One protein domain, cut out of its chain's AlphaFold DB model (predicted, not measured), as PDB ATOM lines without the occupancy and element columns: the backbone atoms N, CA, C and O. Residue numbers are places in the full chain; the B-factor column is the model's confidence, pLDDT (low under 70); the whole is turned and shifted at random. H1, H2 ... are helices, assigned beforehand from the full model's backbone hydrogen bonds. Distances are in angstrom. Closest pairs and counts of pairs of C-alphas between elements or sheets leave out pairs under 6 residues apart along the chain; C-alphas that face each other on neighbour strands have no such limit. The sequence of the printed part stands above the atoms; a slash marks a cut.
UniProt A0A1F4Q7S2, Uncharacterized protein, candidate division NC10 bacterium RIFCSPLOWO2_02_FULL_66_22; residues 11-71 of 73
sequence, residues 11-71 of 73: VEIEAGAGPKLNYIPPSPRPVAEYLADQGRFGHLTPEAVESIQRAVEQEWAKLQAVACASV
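AT A GLANCE: This is residues 11 to 71 of the 73 residues of an uncharacterized protein of candidate division NC10 bacterium RIFCSPLOWO2_02_FULL_66_22 (UniProt A0A1F4Q7S2). One long helix, H2, makes the long axis, and the rest of the printed part runs along one side of it: first a long unnamed stretch, residues 11 to 30, then the short helix H1 near the first end of H2. The 61 printed residues hold two named helices, H1 then H2, and no named strand; the class is all helix, with 30 residues, under half, in named elements. The whole is loose, with a radius of gyration of the C-alphas of 14.5 A, and elongated, spanning 41 by 21 by 18 A.

IN THESE COORDINATES: The printed part begins at C-alpha 11, (516.711, 445.624, 877.728). Residues 11 to 12 pair antiparallel with residues 20 to 21. H1, residues 31 to 36, begins at C-alpha 31, (504.960, 453.043, 865.179), and is 8.6 A long. H2, residues 46 to 69, is 34.9 A long and ends at C-alpha 69, (519.619, 432.235, 872.503).

HOW THE PARTS SIT: H1 touches H2, whose residues 49 to 53 alone take part; the closest C-alphas, of Val 31 and Gln 53, are 5.7 A apart. They run opposite ways at a steep tilt of 45 degrees. In H1 and H2 every O i to N i+4 pair is within hydrogen-bond range.

THE WHOLE: The C-alphas farthest apart, of Gly 16 and His 43, are 41.5 A apart. The printed part has no cut, and the link from H1 to H2 is short. Residues 70 to 71 have pLDDT under 70.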
ATOM      1  N   VAL A  11     515.761 446.727 877.578       93.12
ATOM      2  CA  VAL A  11     516.711 445.624 877.728       93.12
ATOM      3  C   VAL A  11     517.718 445.891 878.833       93.12
ATOM      4  O   VAL A  11     518.175 447.018 879.013       93.12
ATOM      5  N   GLU A  12     518.082 444.832 879.543       92.38
ATOM      6  CA  GLU A  12     519.235 444.775 880.438       92.38
ATOM      7  C   GLU A  12     520.364 444.015 879.744       92.38
ATOM      8  O   GLU A  12     520.137 442.976 879.123       92.38
ATOM      9  N   ILE A  13     521.584 444.536 879.841       90.62
ATOM     10  CA  ILE A  13     522.789 443.865 879.357       90.62
ATOM     11  C   ILE A  13     523.786 443.867 880.509       90.62
ATOM     12  O   ILE A  13     524.198 444.930 880.977       90.62
ATOM     13  N   GLU A  14     524.169 442.677 880.959       90.19
ATOM     14  CA  GLU A  14     525.164 442.473 882.010       90.19
ATOM     15  C   GLU A  14     526.469 441.938 881.407       90.19
ATOM     16  O   GLU A  14     526.476 441.291 880.359       90.19
ATOM     17  N   ALA A  15     527.602 442.223 882.052       90.81
ATOM     18  CA  ALA A  15     528.908 441.830 881.533       90.81
ATOM     19  C   ALA A  15     529.024 440.302 881.411       90.81
ATOM     20  O   ALA A  15     528.968 439.583 882.406       90.81
ATOM     21  N   GLY A  16     529.219 439.817 880.182       86.06
ATOM     22  CA  GLY A  16     529.326 438.387 879.885       86.06
ATOM     23  C   GLY A  16     527.987 437.661 879.715       86.06
ATOM     24  O   GLY A  16     528.001 436.472 879.410       86.06
ATOM     25  N   ALA A  17     526.853 438.354 879.855       85.50
ATOM     26  CA  ALA A  17     525.524 437.816 879.585       85.50
ATOM     27  C   ALA A  17     524.960 438.357 878.263       85.50
ATOM     28  O   ALA A  17     525.333 439.435 877.791       85.50
ATOM     29  N   GLY A  18     524.043 437.603 877.656       86.75
ATOM     30  CA  GLY A  18     523.242 438.121 876.551       86.75
ATOM     31  C   GLY A  18     522.146 439.083 877.029       86.75
ATOM     32  O   GLY A  18     521.919 439.227 878.232       86.75
ATOM     33  N   PRO A  19     521.469 439.770 876.095       90.69
ATOM     34  CA  PRO A  19     520.453 440.753 876.427       90.69
ATOM     35  C   PRO A  19     519.235 440.090 877.074       90.69
ATOM     36  O   PRO A  19     518.652 439.148 876.537       90.69
ATOM     37  N   LYS A  20     518.796 440.650 878.196       92.44
ATOM     38  CA  LYS A  20     517.561 440.272 878.874       92.44
ATOM     39  C   LYS A  20     516.463 441.270 878.523       92.44
ATOM     40  O   LYS A  20     516.572 442.463 878.804       92.44
ATOM     41  N   LEU A  21     515.390 440.782 877.904       91.06
ATOM     42  CA  LEU A  21     514.198 441.583 877.619       91.06
ATOM     43  C   LEU A  21     513.374 441.736 878.903       91.06
ATOM     44  O   LEU A  21     512.704 440.799 879.330       91.06
ATOM     45  N   ASN A  22     513.411 442.920 879.511       86.75
ATOM     46  CA  ASN A  22     512.671 443.202 880.746       86.75
ATOM     47  C   ASN A  22     511.179 443.421 880.518       86.75
ATOM     48  O   ASN A  22     510.363 443.214 881.415       86.75
ATOM     49  N   TYR A  23     510.827 443.881 879.322       90.62
ATOM     50  CA  TYR A  23     509.452 444.105 878.933       90.62
ATOM     51  C   TYR A  23     509.259 443.705 877.477       90.62
ATOM     52  O   TYR A  23     509.929 444.213 876.579       90.62
ATOM     53  N   ILE A  24     508.319 442.791 877.265       92.00
ATOM     54  CA  ILE A  24     507.869 442.346 875.952       92.00
ATOM     55  C   ILE A  24     506.422 442.826 875.835       92.00
ATOM     56  O   ILE A  24     505.567 442.319 876.569       92.00
ATOM     57  N   PRO A  25     506.125 443.810 874.966       91.56
ATOM     58  CA  PRO A  25     504.751 444.230 874.742       91.56
ATOM     59  C   PRO A  25     503.914 443.024 874.283       91.56
ATOM     60  O   PRO A  25     504.310 442.351 873.331       91.56
ATOM     61  N   PRO A  26     502.762 442.731 874.915       89.94
ATOM     62  CA  PRO A  26     501.921 441.598 874.516       89.94
ATOM     63  C   PRO A  26     501.341 441.778 873.106       89.94
ATOM     64  O   PRO A  26     501.081 440.802 872.411       89.94
ATOM     65  N   SER A  27     501.153 443.031 872.687       90.69
ATOM     66  CA  SER A  27     500.804 443.418 871.324       90.69
ATOM     67  C   SER A  27     501.507 444.740 871.004       90.69
ATOM     68  O   SER A  27     501.141 445.761 871.600       90.69
ATOM     69  N   PRO A  28     502.542 444.741 870.144       92.75
ATOM     70  CA  PRO A  28     503.230 445.966 869.760       92.75
ATOM     71  C   PRO A  28     502.274 446.956 869.093       92.75
ATOM     72  O   PRO A  28     501.551 446.610 868.159       92.75
ATOM     73  N   ARG A  29     502.272 448.204 869.565       94.88
ATOM     74  CA  ARG A  29     501.493 449.278 868.939       94.88
ATOM     75  C   ARG A  29     502.129 449.716 867.614       94.88
ATOM     76  O   ARG A  29     503.358 449.707 867.513       94.88
ATOM     77  N   PRO A  30     501.336 450.167 866.625       96.25
ATOM     78  CA  PRO A  30     501.878 450.759 865.408       96.25
ATOM     79  C   PRO A  30     502.831 451.918 865.723       96.25
ATOM     80  O   PRO A  30     502.527 452.793 866.535       96.25
ATOM     81  N   VAL A  31     503.968 451.971 865.032       96.12
ATOM     82  CA  VAL A  31     504.960 453.043 865.179       96.12
ATOM     83  C   VAL A  31     504.356 454.399 864.817       96.12
ATOM     84  O   VAL A  31     504.714 455.406 865.422       96.12
ATOM     85  N   ALA A  32     503.382 454.429 863.904       95.81
ATOM     86  CA  ALA A  32     502.640 455.635 863.553       95.81
ATOM     87  C   ALA A  32     502.028 456.337 864.779       95.81
ATOM     88  O   ALA A  32     502.119 457.556 864.877       95.81
ATOM     89  N   GLU A  33     501.481 455.585 865.742       94.69
ATOM     90  CA  GLU A  33     500.913 456.159 866.968       94.69
ATOM     91  C   GLU A  33     501.991 456.824 867.831       94.69
ATOM     92  O   GLU A  33     501.777 457.894 868.389       94.69
ATOM     93  N   TYR A  34     503.181 456.222 867.909       94.19
ATOM     94  CA  TYR A  34     504.317 456.821 868.607       94.19
ATOM     95  C   TYR A  34     504.835 458.082 867.897       94.19
ATOM     96  O   TYR A  34     505.216 459.048 868.559       94.19
ATOM     97  N   LEU A  35     504.883 458.080 866.562       95.62
ATOM     98  CA  LEU A  35     505.412 459.196 865.775       95.62
ATOM     99  C   LEU A  35     504.452 460.394 865.725       95.62
ATOM    100  O   LEU A  35     504.926 461.529 865.741       95.62
ATOM    101  N   ALA A  36     503.136 460.154 865.686       92.94
ATOM    102  CA  ALA A  36     502.112 461.185 865.502       92.94
ATOM    103  C   ALA A  36     502.134 462.276 866.586       92.94
ATOM    104  O   ALA A  36     501.971 463.455 866.275       92.94
ATOM    105  N   ASP A  37     502.419 461.904 867.835       90.19
ATOM    106  CA  ASP A  37     502.439 462.838 868.970       90.19
ATOM    107  C   ASP A  37     503.709 463.710 869.028       90.19
ATOM    108  O   ASP A  37     503.852 464.582 869.888       90.19
ATOM    109  N   GLN A  38     504.671 463.490 868.128       93.25
ATOM    110  CA  GLN A  38     505.983 464.130 868.170       93.25
ATOM    111  C   GLN A  38     506.190 465.056 866.974       93.25
ATOM    112  O   GLN A  38     506.533 464.619 865.877       93.25
ATOM    113  N   GLY A  39     506.113 466.369 867.214       94.75
ATOM    114  CA  GLY A  39     506.219 467.392 866.161       94.75
ATOM    115  C   GLY A  39     507.471 467.295 865.274       94.75
ATOM    116  O   GLY A  39     507.417 467.634 864.095       94.75
ATOM    117  N   ARG A  40     508.581 466.746 865.789       95.81
ATOM    118  CA  ARG A  40     509.811 466.499 865.008       95.81
ATOM    119  C   ARG A  40     509.630 465.522 863.841       95.81
ATOM    120  O   ARG A  40     510.425 465.547 862.908       95.81
ATOM    121  N   PHE A  41     508.595 464.689 863.877       95.94
ATOM    122  CA  PHE A  41     508.284 463.704 862.842       95.94
ATOM    123  C   PHE A  41     507.133 464.134 861.928       95.94
ATOM    124  O   PHE A  41     506.785 463.398 861.012       95.94
ATOM    125  N   GLY A  42     506.587 465.342 862.100       95.94
ATOM    126  CA  GLY A  42     505.445 465.823 861.309       95.94
ATOM    127  C   GLY A  42     505.709 465.987 859.806       95.94
ATOM    128  O   GLY A  42     504.773 466.203 859.047       95.94
ATOM    129  N   HIS A  43     506.966 465.885 859.366       96.62
ATOM    130  CA  HIS A  43     507.359 465.950 857.955       96.62
ATOM    131  C   HIS A  43     507.441 464.571 857.276       96.62
ATOM    132  O   HIS A  43     507.740 464.501 856.085       96.62
ATOM    133  N   LEU A  44     507.241 463.476 858.017       97.75
ATOM    134  CA  LEU A  44     507.340 462.127 857.466       97.75
ATOM    135  C   LEU A  44     506.127 461.806 856.591       97.75
ATOM    136  O   LEU A  44     504.984 462.056 856.970       97.75
ATOM    137  N   THR A  45     506.383 461.210 855.428       98.06
ATOM    138  CA  THR A  45     505.324 460.701 854.550       98.06
ATOM    139  C   THR A  45     504.819 459.340 855.044       98.06
ATOM    140  O   THR A  45     505.530 458.661 855.797       98.06
ATOM    141  N   PRO A  46     503.625 458.890 854.614       97.50
ATOM    142  CA  PRO A  46     503.131 457.552 854.937       97.50
ATOM    143  C   PRO A  46     504.123 456.436 854.573       97.50
ATOM    144  O   PRO A  46     504.359 455.536 855.374       97.50
ATOM    145  N   GLU A  47     504.789 456.536 853.421       98.19
ATOM    146  CA  GLU A  47     505.773 455.547 852.961       98.19
ATOM    147  C   GLU A  47     507.008 455.507 853.873       98.19
ATOM    148  O   GLU A  47     507.562 454.436 854.144       98.19
ATOM    149  N   ALA A  48     507.435 456.669 854.379       98.19
ATOM    150  CA  ALA A  48     508.517 456.754 855.353       98.19
ATOM    151  C   ALA A  48     508.111 456.104 856.684       98.19
ATOM    152  O   ALA A  48     508.887 455.330 857.245       98.19
ATOM    153  N   VAL A  49     506.886 456.355 857.160       97.94
ATOM    154  CA  VAL A  49     506.344 455.728 858.377       97.94
ATOM    155  C   VAL A  49     506.275 454.207 858.231       97.94
ATOM    156  O   VAL A  49     506.712 453.493 859.132       97.94
ATOM    157  N   GLU A  50     505.817 453.691 857.091       98.12
ATOM    158  CA  GLU A  50     505.811 452.248 856.823       98.12
ATOM    159  C   GLU A  50     507.220 451.648 856.775       98.12
ATOM    160  O   GLU A  50     507.455 450.540 857.259       98.12
ATOM    161  N   SER A  51     508.184 452.367 856.193       98.44
ATOM    162  CA  SER A  51     509.578 451.923 856.191       98.44
ATOM    163  C   SER A  51     510.146 451.834 857.606       98.44
ATOM    164  O   SER A  51     510.869 450.886 857.913       98.44
ATOM    165  N   ILE A  52     509.802 452.787 858.474       97.94
ATOM    166  CA  ILE A  52     510.193 452.769 859.887       97.94
ATOM    167  C   ILE A  52     509.510 451.605 860.615       97.94
ATOM    168  O   ILE A  52     510.185 450.892 861.353       97.94
ATOM    169  N   GLN A  53     508.214 451.370 860.382       98.19
ATOM    170  CA  GLN A  53     507.480 450.235 860.954       98.19
ATOM    171  C   GLN A  53     508.200 448.910 860.662       98.19
ATOM    172  O   GLN A  53     508.525 448.168 861.588       98.19
ATOM    173  N   ARG A  54     508.539 448.659 859.390       98.38
ATOM    174  CA  ARG A  54     509.266 447.445 858.983       98.38
ATOM    175  C   ARG A  54     510.638 447.335 859.645       98.38
ATOM    176  O   ARG A  54     511.034 446.245 860.047       98.38
ATOM    177  N   ALA A  55     511.371 448.442 859.753       98.25
ATOM    178  CA  ALA A  55     512.680 448.447 860.400       98.25
ATOM    179  C   ALA A  55     512.573 448.092 861.893       98.25
ATOM    180  O   ALA A  55     513.333 447.256 862.378       98.25
ATOM    181  N   VAL A  56     511.601 448.667 862.606       97.69
ATOM    182  CA  VAL A  56     511.363 448.373 864.027       97.69
ATOM    183  C   VAL A  56     510.971 446.910 864.230       97.69
ATOM    184  O   VAL A  56     511.516 446.256 865.115       97.69
ATOM    185  N   GLU A  57     510.092 446.363 863.389       97.44
ATOM    186  CA  GLU A  57     509.710 444.944 863.439       97.44
ATOM    187  C   GLU A  57     510.907 444.010 863.214       97.44
ATOM    188  O   GLU A  57     511.071 443.022 863.932       97.44
ATOM    189  N   GLN A  58     511.774 444.336 862.250       97.81
ATOM    190  CA  GLN A  58     512.980 443.558 861.962       97.81
ATOM    191  C   GLN A  58     513.980 443.589 863.120       97.81
ATOM    192  O   GLN A  58     514.494 442.540 863.510       97.81
ATOM    193  N   GLU A  59     514.265 444.765 863.678       96.62
ATOM    194  CA  GLU A  59     515.183 444.894 864.815       96.62
ATOM    195  C   GLU A  59     514.617 444.238 866.078       96.62
ATOM    196  O   GLU A  59     515.347 443.558 866.801       96.62
ATOM    197  N   TRP A  60     513.306 444.347 866.305       96.00
ATOM    198  CA  TRP A  60     512.640 443.665 867.408       96.00
ATOM    199  C   TRP A  60     512.753 442.140 867.292       96.00
ATOM    200  O   TRP A  60     513.158 441.483 868.251       96.00
ATOM    201  N   ALA A  61     512.496 441.575 866.109       95.12
ATOM    202  CA  ALA A  61     512.632 440.137 865.874       95.12
ATOM    203  C   ALA A  61     514.076 439.642 866.087       95.12
ATOM    204  O   ALA A  61     514.292 438.597 866.705       95.12
ATOM    205  N   LYS A  62     515.080 440.406 865.626       94.81
ATOM    206  CA  LYS A  62     516.501 440.098 865.871       94.81
ATOM    207  C   LYS A  62     516.820 440.102 867.361       94.81
ATOM    208  O   LYS A  62     517.443 439.166 867.856       94.81
ATOM    209  N   LEU A  63     516.371 441.130 868.081       93.75
ATOM    210  CA  LEU A  63     516.598 441.256 869.515       93.75
ATOM    211  C   LEU A  63     515.966 440.093 870.293       93.75
ATOM    212  O   LEU A  63     516.619 439.522 871.163       93.75
ATOM    213  N   GLN A  64     514.741 439.689 869.942       93.19
ATOM    214  CA  GLN A  64     514.083 438.518 870.531       93.19
ATOM    215  C   GLN A  64     514.850 437.219 870.263       93.19
ATOM    216  O   GLN A  64     515.000 436.402 871.172       93.19
ATOM    217  N   ALA A  65     515.370 437.033 869.047       93.00
ATOM    218  CA  ALA A  65     516.163 435.855 868.707       93.00
ATOM    219  C   ALA A  65     517.455 435.775 869.537       93.00
ATOM    220  O   ALA A  65     517.774 434.717 870.081       93.00
ATOM    221  N   VAL A  66     518.169 436.896 869.684       90.19
ATOM    222  CA  VAL A  66     519.405 436.960 870.480       90.19
ATOM    223  C   VAL A  66     519.114 436.758 871.970       90.19
ATOM    224  O   VAL A  66     519.812 435.983 872.618       90.19
ATOM    225  N   ALA A  67     518.061 437.388 872.499       88.31
ATOM    226  CA  ALA A  67     517.664 437.241 873.899       88.31
ATOM    227  C   ALA A  67     517.255 435.798 874.248       88.31
ATOM    228  O   ALA A  67     517.600 435.294 875.314       88.31
ATOM    229  N   CYS A  68     516.563 435.100 873.339       78.81
ATOM    230  CA  CYS A  68     516.199 433.692 873.512       78.81
ATOM    231  C   CYS A  68     517.434 432.773 873.504       78.81
ATOM    232  O   CYS A  68     517.557 431.883 874.346       78.81
ATOM    233  N   ALA A  69     518.391 433.023 872.601       73.31
ATOM    234  CA  ALA A  69     519.619 432.235 872.503       73.31
ATOM    235  C   ALA A  69     520.503 432.333 873.761       73.31
ATOM    236  O   ALA A  69     521.209 431.382 874.090       73.31
ATOM    237  N   SER A  70     520.438 433.446 874.497       59.78
ATOM    238  CA  SER A  70     521.226 433.660 875.717       59.78
ATOM    239  C   SER A  70     520.691 432.994 876.991       59.78
ATOM    240  O   SER A  70     521.371 433.048 878.009       59.78
ATOM    241  N   VAL A  71     519.515 432.352 876.957       55.69
ATOM    242  CA  VAL A  71     518.919 431.659 878.127       55.69
ATOM    243  C   VAL A  71     519.371 430.188 878.235       55.69
ATOM    244  O   VAL A  71     518.993 429.478 879.159       55.69
TER     245      VAL A  71